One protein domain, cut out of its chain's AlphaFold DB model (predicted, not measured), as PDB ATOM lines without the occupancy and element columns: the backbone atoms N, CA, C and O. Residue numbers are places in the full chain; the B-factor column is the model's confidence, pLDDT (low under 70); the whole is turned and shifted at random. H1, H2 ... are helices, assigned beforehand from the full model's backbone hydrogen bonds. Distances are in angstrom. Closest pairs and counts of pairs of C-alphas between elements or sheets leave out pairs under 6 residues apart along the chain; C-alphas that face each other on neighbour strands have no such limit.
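AT A GLANCE: This is residues 35 to 135 of the 135 residues of a protein of Candidatus Woesearchaeota archaeon (UniProt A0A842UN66). Two long helices, H2 and H4, run side by side the same way and make the length of a rod, and two shorter helices, H1 and H3, fold back along them near the ends where H2 and H4 begin. H1 packs on the first part of H2 and H3 on the first part of H4, in two helical hairpins. Together they form an up-and-down bundle of four helices, each running against the one before it in the chain. The printed part has 101 residues, with H1, H2, H3 and H4 in that order and no named strand; the class is all helix. The whole is compact, with a radius of gyration of the C-alphas of 14.7 A, and spans 49 by 21 by 21 A.

IN THESE COORDINATES: H1, residues 35 to 45, begins at C-alpha 35 (136.839, 71.378, 159.716) and is 15.0 A long. H2, residues 52 to 76, measures 36.1 A. H3, residues 87 to 100, measures 19.8 A. H4, residues 107 to 134, is the longest at 40.4 A and ends at C-alpha 134 (162.379, 57.902, 167.396).

HOW THE PARTS SIT: H1 touches H2 at a shallow tilt of 22 degrees, opposite ways, with residues 52 to 59 of H2 alone; the closest C-alphas, Ala 45 and Gly 55, are 4.4 A apart. H2 touches H4 at a shallow tilt of 24 degrees, the same way, closest at the C-alphas of Val 65 and Phe 123, 4.9 A. H3 touches residues 107 to 115 of H4 alone, at a shallow tilt of 5 degrees, opposite ways; the C-alphas of Gly 97 and Leu 108, the closest, are 5.6 A apart. H1 and H3 are near each other, while H2 and H3 are apart. In H1, H2, H3 and H4 every O i to N i+4 pair is within hydrogen-bond range.

THE WHOLE: The two C-alphas farthest apart, those of Phe 103 and Lys 135, are 50.4 A apart. The printed part has no cut, and its three links are short. Mean pLDDT of the printed part is 90.6; residues 79 to 83, between H2 and H3, are under 70.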
ATOM      1  N   LEU A  35     137.979  70.999 160.554       91.69
ATOM      2  CA  LEU A  35     136.839  71.378 159.716       91.69
ATOM      3  C   LEU A  35     136.679  72.900 159.637       91.69
ATOM      4  O   LEU A  35     136.460  73.427 158.548       91.69
ATOM      5  N   ALA A  36     136.845  73.606 160.757       90.88
ATOM      6  CA  ALA A  36     136.808  75.062 160.802       90.88
ATOM      7  C   ALA A  36     137.938  75.677 159.967       90.88
ATOM      8  O   ALA A  36     137.672  76.536 159.125       90.88
ATOM      9  N   ASP A  37     139.173  75.192 160.128       91.12
ATOM     10  CA  ASP A  37     140.323  75.646 159.339       91.12
ATOM     11  C   ASP A  37     140.094  75.455 157.832       91.12
ATOM     12  O   ASP A  37     140.320  76.381 157.050       91.12
ATOM     13  N   ILE A  38     139.603  74.280 157.416       93.75
ATOM     14  CA  ILE A  38     139.281  73.998 156.009       93.75
ATOM     15  C   ILE A  38     138.185  74.945 155.520       93.75
ATOM     16  O   ILE A  38     138.352  75.557 154.470       93.75
ATOM     17  N   ALA A  39     137.084  75.094 156.258       93.88
ATOM     18  CA  ALA A  39     135.966  75.937 155.841       93.88
ATOM     19  C   ALA A  39     136.392  77.402 155.650       93.88
ATOM     20  O   ALA A  39     136.026  78.028 154.654       93.88
ATOM     21  N   ILE A  40     137.209  77.932 156.566       92.12
ATOM     22  CA  ILE A  40     137.759  79.290 156.476       92.12
ATOM     23  C   ILE A  40     138.645  79.421 155.232       92.12
ATOM     24  O   ILE A  40     138.453  80.337 154.434       92.12
ATOM     25  N   LEU A  41     139.602  78.511 155.045       93.31
ATOM     26  CA  LEU A  41     140.556  78.587 153.938       93.31
ATOM     27  C   LEU A  41     139.908  78.350 152.577       93.31
ATOM     28  O   LEU A  41     140.293  79.005 151.616       93.31
ATOM     29  N   VAL A  42     138.920  77.460 152.485       94.56
ATOM     30  CA  VAL A  42     138.129  77.255 151.266       94.56
ATOM     31  C   VAL A  42     137.385  78.538 150.911       94.56
ATOM     32  O   VAL A  42     137.456  78.976 149.767       94.56
ATOM     33  N   GLY A  43     136.747  79.193 151.886       92.50
ATOM     34  CA  GLY A  43     136.101  80.488 151.666       92.50
ATOM     35  C   GLY A  43     137.065  81.549 151.125       92.50
ATOM     36  O   GLY A  43     136.716  82.285 150.207       92.50
ATOM     37  N   ILE A  44     138.300  81.589 151.636       91.69
ATOM     38  CA  ILE A  44     139.349  82.490 151.137       91.69
ATOM     39  C   ILE A  44     139.833  82.065 149.742       91.69
ATOM     40  O   ILE A  44     140.059  82.923 148.896       91.69
ATOM     41  N   ALA A  45     139.972  80.768 149.472       92.38
ATOM     42  CA  ALA A  45     140.422  80.246 148.182       92.38
ATOM     43  C   ALA A  45     139.436  80.537 147.039       92.38
ATOM     44  O   ALA A  45     139.856  80.603 145.891       92.38
ATOM     45  N   PHE A  46     138.150  80.745 147.342       92.12
ATOM     46  CA  PHE A  46     137.147  81.204 146.374       92.12
ATOM     47  C   PHE A  46     137.217  82.710 146.067       92.12
ATOM     48  O   PHE A  46     136.443  83.200 145.245       92.12
ATOM     49  N   ASN A  47     138.118  83.463 146.705       90.44
ATOM     50  CA  ASN A  47     138.331  84.868 146.383       90.44
ATOM     51  C   ASN A  47     138.958  85.003 144.976       90.44
ATOM     52  O   ASN A  47     140.056  84.487 144.770       90.44
ATOM     53  N   PRO A  48     138.339  85.741 144.031       90.88
ATOM     54  CA  PRO A  48     138.850  85.888 142.663       90.88
ATOM     55  C   PRO A  48     140.258  86.488 142.555       90.88
ATOM     56  O   PRO A  48     140.957  86.244 141.575       90.88
ATOM     57  N   ASN A  49     140.682  87.265 143.555       90.44
ATOM     58  CA  ASN A  49     142.004  87.899 143.585       90.44
ATOM     59  C   ASN A  49     143.104  86.952 144.088       90.44
ATOM     60  O   ASN A  49     144.282  87.304 144.094       90.44
ATOM     61  N   ILE A  50     142.735  85.754 144.542       94.19
ATOM     62  CA  ILE A  50     143.659  84.760 145.070       94.19
ATOM     63  C   ILE A  50     143.740  83.616 144.060       94.19
ATOM     64  O   ILE A  50     142.724  83.003 143.738       94.19
ATOM     65  N   PRO A  51     144.939  83.263 143.568       95.31
ATOM     66  CA  PRO A  51     145.080  82.102 142.706       95.31
ATOM     67  C   PRO A  51     144.614  80.832 143.430       95.31
ATOM     68  O   PRO A  51     145.134  80.502 144.497       95.31
ATOM     69  N   ASN A  52     143.691  80.075 142.826       93.81
ATOM     70  CA  ASN A  52     143.132  78.852 143.424       93.81
ATOM     71  C   ASN A  52     144.215  77.881 143.924       93.81
ATOM     72  O   ASN A  52     144.080  77.277 144.987       93.81
ATOM     73  N   TRP A  53     145.322  77.758 143.180       96.00
ATOM     74  CA  TRP A  53     146.438  76.889 143.554       96.00
ATOM     75  C   TRP A  53     147.083  77.296 144.886       96.00
ATOM     76  O   TRP A  53     147.486  76.417 145.643       96.00
ATOM     77  N   LEU A  54     147.149  78.594 145.204       97.06
ATOM     78  CA  LEU A  54     147.718  79.098 146.456       97.06
ATOM     79  C   LEU A  54     146.812  78.737 147.635       97.06
ATOM     80  O   LEU A  54     147.291  78.245 148.659       97.06
ATOM     81  N   GLY A  55     145.500  78.921 147.470       95.75
ATOM     82  CA  GLY A  55     144.501  78.500 148.452       95.75
ATOM     83  C   GLY A  55     144.574  76.996 148.731       95.75
ATOM     84  O   GLY A  55     144.742  76.587 149.882       95.75
ATOM     85  N   PHE A  56     144.551  76.166 147.683       95.94
ATOM     86  CA  PHE A  56     144.646  74.710 147.825       95.94
ATOM     87  C   PHE A  56     145.982  74.246 148.409       95.94
ATOM     88  O   PHE A  56     145.983  73.406 149.309       95.94
ATOM     89  N   ALA A  57     147.109  74.809 147.967       97.88
ATOM     90  CA  ALA A  57     148.419  74.497 148.538       97.88
ATOM     91  C   ALA A  57     148.456  74.806 150.041       97.88
ATOM     92  O   ALA A  57     148.927  73.989 150.833       97.88
ATOM     93  N   THR A  58     147.892  75.947 150.448       96.81
ATOM     94  CA  THR A  58     147.818  76.353 151.857       96.81
ATOM     95  C   THR A  58     146.981  75.372 152.678       96.81
ATOM     96  O   THR A  58     147.440  74.921 153.726       96.81
ATOM     97  N   ILE A  59     145.805  74.967 152.181       96.25
ATOM     98  CA  ILE A  59     144.950  73.949 152.819       96.25
ATOM     99  C   ILE A  59     145.708  72.627 152.990       96.25
ATOM    100  O   ILE A  59     145.747  72.079 154.093       96.25
ATOM    101  N   ILE A  60     146.344  72.131 151.927       97.19
ATOM    102  CA  ILE A  60     147.071  70.855 151.939       97.19
ATOM    103  C   ILE A  60     148.185  70.881 152.987       97.19
ATOM    104  O   ILE A  60     148.252  69.991 153.835       97.19
ATOM    105  N   VAL A  61     149.039  71.907 152.974       96.56
ATOM    106  CA  VAL A  61     150.167  71.997 153.912       96.56
ATOM    107  C   VAL A  61     149.673  72.117 155.354       96.56
ATOM    108  O   VAL A  61     150.217  71.474 156.250       96.56
ATOM    109  N   ILE A  62     148.608  72.880 155.596       94.19
ATOM    110  CA  ILE A  62     147.993  73.009 156.919       94.19
ATOM    111  C   ILE A  62     147.487  71.659 157.444       94.19
ATOM    112  O   ILE A  62     147.718  71.329 158.614       94.19
ATOM    113  N   LEU A  63     146.849  70.853 156.593       94.00
ATOM    114  CA  LEU A  63     146.409  69.507 156.958       94.00
ATOM    115  C   LEU A  63     147.591  68.565 157.205       94.00
ATOM    116  O   LEU A  63     147.561  67.806 158.174       94.00
ATOM    117  N   LEU A  64     148.663  68.667 156.415       95.44
ATOM    118  CA  LEU A  64     149.896  67.904 156.634       95.44
ATOM    119  C   LEU A  64     150.565  68.254 157.971       95.44
ATOM    120  O   LEU A  64     151.023  67.355 158.675       95.44
ATOM    121  N   VAL A  65     150.584  69.530 158.373       93.31
ATOM    122  CA  VAL A  65     151.079  69.958 159.698       93.31
ATOM    123  C   VAL A  65     150.256  69.327 160.824       93.31
ATOM    124  O   VAL A  65     150.826  68.842 161.810       93.31
ATOM    125  N   SER A  66     148.927  69.325 160.688       90.75
ATOM    126  CA  SER A  66     148.012  68.710 161.655       90.75
ATOM    127  C   SER A  66     148.215  67.197 161.746       90.75
ATOM    128  O   SER A  66     148.364  66.677 162.852       90.75
ATOM    129  N   TYR A  67     148.305  66.517 160.600       92.31
ATOM    130  CA  TYR A  67     148.566  65.081 160.512       92.31
ATOM    131  C   TYR A  67     149.917  64.706 161.133       92.31
ATOM    132  O   TYR A  67     149.990  63.800 161.962       92.31
ATOM    133  N   MET A  68     150.981  65.448 160.808       92.31
ATOM    134  CA  MET A  68     152.308  65.236 161.391       92.31
ATOM    135  C   MET A  68     152.271  65.358 162.919       92.31
ATOM    136  O   MET A  68     152.897  64.567 163.619       92.31
ATOM    137  N   GLY A  69     151.500  66.313 163.450       89.06
ATOM    138  CA  GLY A  69     151.300  66.467 164.891       89.06
ATOM    139  C   GLY A  69     150.657  65.236 165.536       89.06
ATOM    140  O   GLY A  69     151.180  64.721 166.524       89.06
ATOM    141  N   THR A  70     149.564  64.732 164.956       90.00
ATOM    142  CA  THR A  70     148.878  63.528 165.457       90.00
ATOM    143  C   THR A  70     149.741  62.274 165.321       90.00
ATOM    144  O   THR A  70     149.812  61.475 166.252       90.00
ATOM    145  N   GLN A  71     150.468  62.131 164.209       91.75
ATOM    146  CA  GLN A  71     151.358  60.997 163.962       91.75
ATOM    147  C   GLN A  71     152.526  60.984 164.954       91.75
ATOM    148  O   GLN A  71     152.856  59.948 165.531       91.75
ATOM    149  N   ALA A  72     153.126  62.148 165.211       90.50
ATOM    150  CA  ALA A  72     154.196  62.278 166.186       90.50
ATOM    151  C   ALA A  72     153.726  61.954 167.610       90.50
ATOM    152  O   ALA A  72     154.447  61.293 168.362       90.50
ATOM    153  N   GLN A  73     152.513  62.373 167.983       89.25
ATOM    154  CA  GLN A  73     151.919  62.041 169.278       89.25
ATOM    155  C   GLN A  73     151.653  60.538 169.416       89.25
ATOM    156  O   GLN A  73     151.943  59.971 170.470       89.25
ATOM    157  N   ALA A  74     151.165  59.884 168.358       90.06
ATOM    158  CA  ALA A  74     150.932  58.443 168.344       90.06
ATOM    159  C   ALA A  74     152.233  57.641 168.526       90.06
ATOM    160  O   ALA A  74     152.266  56.696 169.312       90.06
ATOM    161  N   LEU A  75     153.317  58.043 167.852       91.69
ATOM    162  CA  LEU A  75     154.597  57.329 167.898       91.69
ATOM    163  C   LEU A  75     155.406  57.614 169.171       91.69
ATOM    164  O   LEU A  75     155.983  56.704 169.758       91.69
ATOM    165  N   THR A  76     155.452  58.869 169.623       87.88
ATOM    166  CA  THR A  76     156.302  59.270 170.762       87.88
ATOM    167  C   THR A  76     155.582  59.231 172.112       87.88
ATOM    168  O   THR A  76     156.211  59.451 173.147       87.88
ATOM    169  N   LYS A  77     154.257  59.011 172.120       83.44
ATOM    170  CA  LYS A  77     153.360  59.144 173.289       83.44
ATOM    171  C   LYS A  77     153.436  60.509 173.990       83.44
ATOM    172  O   LYS A  77     152.934  60.666 175.102       83.44
ATOM    173  N   LYS A  78     154.065  61.508 173.364       77.06
ATOM    174  CA  LYS A  78     154.244  62.863 173.892       77.06
ATOM    175  C   LYS A  78     153.768  63.874 172.859       77.06
ATOM    176  O   LYS A  78     154.023  63.737 171.666       77.06
ATOM    177  N   ARG A  79     153.108  64.930 173.325       68.38
ATOM    178  CA  ARG A  79     152.690  66.035 172.459       68.38
ATOM    179  C   ARG A  79     153.907  66.911 172.140       68.38
ATOM    180  O   ARG A  79     154.642  67.324 173.037       68.38
ATOM    181  N   LEU A  80     154.155  67.160 170.856       69.50
ATOM    182  CA  LEU A  80     155.183  68.099 170.403       69.50
ATOM    183  C   LEU A  80     154.597  69.513 170.386       69.50
ATOM    184  O   LEU A  80     153.866  69.873 169.469       69.50
ATOM    185  N   TYR A  81     154.918  70.297 171.415       61.31
ATOM    186  CA  TYR A  81     154.506  71.702 171.529       61.31
ATOM    187  C   TYR A  81     155.409  72.669 170.750       61.31
ATOM    188  O   TYR A  81     155.048  73.821 170.545       61.31
ATOM    189  N   THR A  82     156.580  72.218 170.301       62.59
ATOM    190  CA  THR A  82     157.579  73.044 169.620       62.59
ATOM    191  C   THR A  82     157.294  73.136 168.123       62.59
ATOM    192  O   THR A  82     157.768  72.328 167.326       62.59
ATOM    193  N   ALA A  83     156.493  74.127 167.742       67.75
ATOM    194  CA  ALA A  83     156.242  74.513 166.358       67.75
ATOM    195  C   ALA A  83     156.351  76.036 166.230       67.75
ATOM    196  O   ALA A  83     155.854  76.746 167.099       67.75
ATOM    197  N   ILE A  84     156.989  76.519 165.161       73.81
ATOM    198  CA  ILE A  84     157.121  77.955 164.863       73.81
ATOM    199  C   ILE A  84     155.756  78.604 164.617       73.81
ATOM    200  O   ILE A  84     155.547  79.730 165.048       73.81
ATOM    201  N   ALA A  85     154.831  77.898 163.959       78.62
ATOM    202  CA  ALA A  85     153.456  78.352 163.801       78.62
ATOM    203  C   ALA A  85     152.475  77.389 164.472       78.62
ATOM    204  O   ALA A  85     152.401  76.191 164.168       78.62
ATOM    205  N   SER A  86     151.711  77.937 165.405       84.19
ATOM    206  CA  SER A  86     150.613  77.287 166.099       84.19
ATOM    207  C   SER A  86     149.278  77.525 165.384       84.19
ATOM    208  O   SER A  86     149.167  78.301 164.433       84.19
ATOM    209  N   ARG A  87     148.222  76.853 165.858       84.00
ATOM    210  CA  ARG A  87     146.854  77.120 165.392       84.00
ATOM    211  C   ARG A  87     146.394  78.535 165.766       84.00
ATOM    212  O   ARG A  87     145.726  79.177 164.964       84.00
ATOM    213  N   ALA A  88     146.812  79.048 166.924       85.19
ATOM    214  CA  ALA A  88     146.499  80.415 167.336       85.19
ATOM    215  C   ALA A  88     147.073  81.450 166.354       85.19
ATOM    216  O   ALA A  88     146.367  82.382 165.973       85.19
ATOM    217  N   ASP A  89     148.299  81.237 165.866       89.19
ATOM    218  CA  ASP A  89     148.922  82.122 164.871       89.19
ATOM    219  C   ASP A  89     148.128  82.132 163.562       89.19
ATOM    220  O   ASP A  89     147.910  83.186 162.967       89.19
ATOM    221  N   ARG A  90     147.612  80.971 163.140       90.50
ATOM    222  CA  ARG A  90     146.735  80.864 161.967       90.50
ATOM    223  C   ARG A  90     145.445  81.656 162.140       90.50
ATOM    224  O   ARG A  90     145.085  82.421 161.246       90.50
ATOM    225  N   ILE A  91     144.763  81.485 163.272       88.44
ATOM    226  CA  ILE A  91     143.513  82.193 163.580       88.44
ATOM    227  C   ILE A  91     143.758  83.703 163.626       88.44
ATOM    228  O   ILE A  91     142.960  84.460 163.078       88.44
ATOM    229  N   LEU A  92     144.874  84.147 164.213       90.75
ATOM    230  CA  LEU A  92     145.254  85.559 164.247       90.75
ATOM    231  C   LEU A  92     145.522  86.118 162.850       90.75
ATOM    232  O   LEU A  92     144.935  87.138 162.493       90.75
ATOM    233  N   ILE A  93     146.357  85.454 162.044       93.31
ATOM    234  CA  ILE A  93     146.706  85.925 160.695       93.31
ATOM    235  C   ILE A  93     145.458  85.992 159.805       93.31
ATOM    236  O   ILE A  93     145.237  87.002 159.141       93.31
ATOM    237  N   LEU A  94     144.614  84.955 159.812       92.12
ATOM    238  CA  LEU A  94     143.392  84.927 159.001       92.12
ATOM    239  C   LEU A  94     142.305  85.859 159.540       92.12
ATOM    240  O   LEU A  94     141.596  86.491 158.760       92.12
ATOM    241  N   GLY A  95     142.167  85.962 160.861       90.62
ATOM    242  CA  GLY A  95     141.177  86.818 161.508       90.62
ATOM    243  C   GLY A  95     141.475  88.295 161.281       90.62
ATOM    244  O   GLY A  95     140.619  89.027 160.785       90.62
ATOM    245  N   LEU A  96     142.701  88.729 161.588       92.06
ATOM    246  CA  LEU A  96     143.142  90.105 161.355       92.06
ATOM    247  C   LEU A  96     143.246  90.409 159.862       92.06
ATOM    248  O   LEU A  96     142.755  91.446 159.423       92.06
ATOM    249  N   GLY A  97     143.809  89.491 159.073       91.56
ATOM    250  CA  GLY A  97     143.886  89.629 157.621       91.56
ATOM    251  C   GLY A  97     142.507  89.800 156.985       91.56
ATOM    252  O   GLY A  97     142.341  90.659 156.127       91.56
ATOM    253  N   GLY A  98     141.499  89.064 157.460       90.62
ATOM    254  CA  GLY A  98     140.114  89.201 157.009       90.62
ATOM    255  C   GLY A  98     139.480  90.551 157.356       90.62
ATOM    256  O   GLY A  98     138.786  91.119 156.518       90.62
ATOM    257  N   ILE A  99     139.739  91.096 158.552       90.94
ATOM    258  CA  ILE A  99     139.259  92.438 158.934       90.94
ATOM    259  C   ILE A  99     139.919  93.509 158.064       90.94
ATOM    260  O   ILE A  99     139.238  94.371 157.516       90.94
ATOM    261  N   ILE A 100     141.244  93.459 157.925       91.88
ATOM    262  CA  ILE A 100     142.005  94.461 157.170       91.88
ATOM    263  C   ILE A 100     141.660  94.381 155.678       91.88
ATOM    264  O   ILE A 100     141.610  95.409 155.006       91.88
ATOM    265  N   ALA A 101     141.343  93.190 155.166       90.50
ATOM    266  CA  ALA A 101     140.937  93.002 153.779       90.50
ATOM    267  C   ALA A 101     139.620  93.692 153.405       90.50
ATOM    268  O   ALA A 101     139.382  93.919 152.222       90.50
ATOM    269  N   ALA A 102     138.804  94.098 154.386       88.06
ATOM    270  CA  ALA A 102     137.662  94.978 154.139       88.06
ATOM    271  C   ALA A 102     138.085  96.382 153.658       88.06
ATOM    272  O   ALA A 102     137.285  97.083 153.044       88.06
ATOM    273  N   PHE A 103     139.332  96.781 153.925       91.94
ATOM    274  CA  PHE A 103     139.901  98.078 153.554       91.94
ATOM    275  C   PHE A 103     141.008  97.964 152.494       91.94
ATOM    276  O   PHE A 103     141.220  98.906 151.735       91.94
ATOM    277  N   TYR A 104     141.702  96.822 152.421       91.00
ATOM    278  CA  TYR A 104     142.839  96.592 151.523       91.00
ATOM    279  C   TYR A 104     142.765  95.211 150.853       91.00
ATOM    280  O   TYR A 104     143.059  94.189 151.474       91.00
ATOM    281  N   PHE A 105     142.424  95.176 149.564       82.25
ATOM    282  CA  PHE A 105     142.064  93.942 148.852       82.25
ATOM    283  C   PHE A 105     143.170  92.871 148.777       82.25
ATOM    284  O   PHE A 105     142.855  91.680 148.794       82.25
ATOM    285  N   ASP A 106     144.448  93.260 148.775       90.88
ATOM    286  CA  ASP A 106     145.572  92.321 148.607       90.88
ATOM    287  C   ASP A 106     146.047  91.678 149.921       90.88
ATOM    288  O   ASP A 106     146.889  90.778 149.925       90.88
ATOM    289  N   VAL A 107     145.513  92.099 151.071       93.81
ATOM    290  CA  VAL A 107     146.026  91.656 152.378       93.81
ATOM    291  C   VAL A 107     145.862  90.154 152.588       93.81
ATOM    292  O   VAL A 107     146.776  89.506 153.099       93.81
ATOM    293  N   LEU A 108     144.746  89.566 152.144       93.62
ATOM    294  CA  LEU A 108     144.543  88.116 152.238       93.62
ATOM    295  C   LEU A 108     145.503  87.325 151.343       93.62
ATOM    296  O   LEU A 108     145.914  86.231 151.725       93.62
ATOM    297  N   TYR A 109     145.900  87.878 150.194       94.88
ATOM    298  CA  TYR A 109     146.889  87.253 149.320       94.88
ATOM    299  C   TYR A 109     148.247  87.135 150.028       94.88
ATOM    300  O   TYR A 109     148.825  86.046 150.097       94.88
ATOM    301  N   TYR A 110     148.724  88.223 150.640       95.50
ATOM    302  CA  TYR A 110     149.970  88.204 151.413       95.50
ATOM    303  C   TYR A 110     149.865  87.346 152.682       95.50
ATOM    304  O   TYR A 110     150.808  86.632 153.024       95.50
ATOM    305  N   ALA A 111     148.710  87.358 153.353       95.06
ATOM    306  CA  ALA A 111     148.459  86.526 154.527       95.06
ATOM    307  C   ALA A 111     148.530  85.024 154.199       95.06
ATOM    308  O   ALA A 111     149.116  84.261 154.969       95.06
ATOM    309  N   LEU A 112     147.996  84.592 153.050       95.69
ATOM    310  CA  LEU A 112     148.107  83.201 152.601       95.69
ATOM    311  C   LEU A 112     149.549  82.802 152.300       95.69
ATOM    312  O   LEU A 112     149.968  81.725 152.715       95.69
ATOM    313  N   TRP A 113     150.324  83.660 151.637       96.94
ATOM    314  CA  TRP A 113     151.747  83.399 151.406       96.94
ATOM    315  C   TRP A 113     152.527  83.232 152.708       96.94
ATOM    316  O   TRP A 113     153.295  82.278 152.852       96.94
ATOM    317  N   LEU A 114     152.286  84.120 153.676       96.12
ATOM    318  CA  LEU A 114     152.885  84.030 155.003       96.12
ATOM    319  C   LEU A 114     152.497  82.717 155.694       96.12
ATOM    320  O   LEU A 114     153.363  82.001 156.196       96.12
ATOM    321  N   LEU A 115     151.209  82.364 155.683       95.81
ATOM    322  CA  LEU A 115     150.714  81.128 156.292       95.81
ATOM    323  C   LEU A 115     151.265  79.877 155.631       95.81
ATOM    324  O   LEU A 115     151.614  78.929 156.338       95.81
ATOM    325  N   LEU A 116     151.353  79.861 154.305       96.94
ATOM    326  CA  LEU A 116     151.932  78.756 153.558       96.94
ATOM    327  C   LEU A 116     153.395  78.565 153.957       96.94
ATOM    328  O   LEU A 116     153.770  77.465 154.361       96.94
ATOM    329  N   ALA A 117     154.199  79.632 153.934       97.00
ATOM    330  CA  ALA A 117     155.609  79.579 154.312       97.00
ATOM    331  C   ALA A 117     155.797  79.078 155.755       97.00
ATOM    332  O   ALA A 117     156.535  78.120 155.996       97.00
ATOM    333  N   LEU A 118     155.065  79.660 156.710       95.75
ATOM    334  CA  LEU A 118     155.099  79.257 158.117       95.75
ATOM    335  C   LEU A 118     154.665  77.799 158.324       95.75
ATOM    336  O   LEU A 118     155.256  77.082 159.137       95.75
ATOM    337  N   SER A 119     153.659  77.337 157.579       94.94
ATOM    338  CA  SER A 119     153.158  75.964 157.675       94.94
ATOM    339  C   SER A 119     154.146  74.960 157.082       94.94
ATOM    340  O   SER A 119     154.377  73.918 157.692       94.94
ATOM    341  N   VAL A 120     154.794  75.280 155.956       96.62
ATOM    342  CA  VAL A 120     155.857  74.445 155.369       96.62
ATOM    343  C   VAL A 120     157.023  74.306 156.348       96.62
ATOM    344  O   VAL A 120     157.450  73.190 156.644       96.62
ATOM    345  N   ILE A 121     157.498  75.421 156.912       95.62
ATOM    346  CA  ILE A 121     158.576  75.415 157.912       95.62
ATOM    347  C   ILE A 121     158.174  74.560 159.119       95.62
ATOM    348  O   ILE A 121     158.929  73.689 159.556       95.62
ATOM    349  N   THR A 122     156.956  74.756 159.627       94.06
ATOM    350  CA  THR A 122     156.436  74.007 160.777       94.06
ATOM    351  C   THR A 122     156.332  72.510 160.495       94.06
ATOM    352  O   THR A 122     156.633  71.698 161.373       94.06
ATOM    353  N   PHE A 123     155.930  72.117 159.285       94.44
ATOM    354  CA  PHE A 123     155.863  70.715 158.883       94.44
ATOM    355  C   PHE A 123     157.239  70.049 158.977       94.44
ATOM    356  O   PHE A 123     157.389  69.043 159.676       94.44
ATOM    357  N   PHE A 124     158.255  70.640 158.342       94.81
ATOM    358  CA  PHE A 124     159.611  70.093 158.357       94.81
ATOM    359  C   PHE A 124     160.235  70.118 159.754       94.81
ATOM    360  O   PHE A 124     160.893  69.155 160.147       94.81
ATOM    361  N   GLN A 125     159.970  71.159 160.545       92.69
ATOM    362  CA  GLN A 125     160.396  71.223 161.941       92.69
ATOM    363  C   GLN A 125     159.817  70.055 162.751       92.69
ATOM    364  O   GLN A 125     160.559  69.349 163.438       92.69
ATOM    365  N   ARG A 126     158.502  69.813 162.658       91.06
ATOM    366  CA  ARG A 126     157.848  68.692 163.351       91.06
ATOM    367  C   ARG A 126     158.390  67.351 162.879       91.06
ATOM    368  O   ARG A 126     158.655  66.489 163.714       91.06
ATOM    369  N   PHE A 127     158.589  67.184 161.574       92.94
ATOM    370  CA  PHE A 127     159.161  65.967 161.006       92.94
ATOM    371  C   PHE A 127     160.556  65.677 161.571       92.94
ATOM    372  O   PHE A 127     160.812  64.577 162.066       92.94
ATOM    373  N   TYR A 128     161.441  66.675 161.572       93.06
ATOM    374  CA  TYR A 128     162.804  66.542 162.081       93.06
ATOM    375  C   TYR A 128     162.835  66.217 163.579       93.06
ATOM    376  O   TYR A 128     163.460  65.239 163.990       93.06
ATOM    377  N   LEU A 129     162.102  66.980 164.395       91.19
ATOM    378  CA  LEU A 129     162.036  66.764 165.844       91.19
ATOM    379  C   LEU A 129     161.436  65.402 166.204       91.19
ATOM    380  O   LEU A 129     161.860  64.775 167.173       91.19
ATOM    381  N   THR A 130     160.451  64.933 165.438       91.25
ATOM    382  CA  THR A 130     159.875  63.597 165.629       91.25
ATOM    383  C   THR A 130     160.894  62.525 165.266       91.25
ATOM    384  O   THR A 130     161.101  61.603 166.044       91.25
ATOM    385  N   SER A 131     161.593  62.684 164.141       91.88
ATOM    386  CA  SER A 131     162.626  61.743 163.693       91.88
ATOM    387  C   SER A 131     163.762  61.593 164.707       91.88
ATOM    388  O   SER A 131     164.245  60.487 164.917       91.88
ATOM    389  N   GLN A 132     164.167  62.680 165.373       91.38
ATOM    390  CA  GLN A 132     165.169  62.623 166.442       91.38
ATOM    391  C   GLN A 132     164.692  61.873 167.688       91.38
ATOM    392  O   GLN A 132     165.502  61.243 168.348       91.38
ATOM    393  N   LYS A 133     163.399  61.945 168.024       89.00
ATOM    394  CA  LYS A 133     162.832  61.268 169.203       89.00
ATOM    395  C   LYS A 133     162.597  59.771 169.002       89.00
ATOM    396  O   LYS A 133     162.318  59.083 169.980       89.00
ATOM    397  N   LEU A 134     162.600  59.306 167.754       88.44
ATOM    398  CA  LEU A 134     162.379  57.902 167.396       88.44
ATOM    399  C   LEU A 134     163.678  57.117 167.195       88.44
ATOM    400  O   LEU A 134     163.623  55.892 167.124       88.44
ATOM    401  N   LYS A 135     164.809  57.815 167.066       85.94
ATOM    402  CA  LYS A 135     166.148  57.224 167.096       85.94
ATOM    403  C   LYS A 135     166.622  57.113 168.538       85.94
ATOM    404  O   LYS A 135     167.313  56.117 168.823       85.94
TER     405      LYS A 135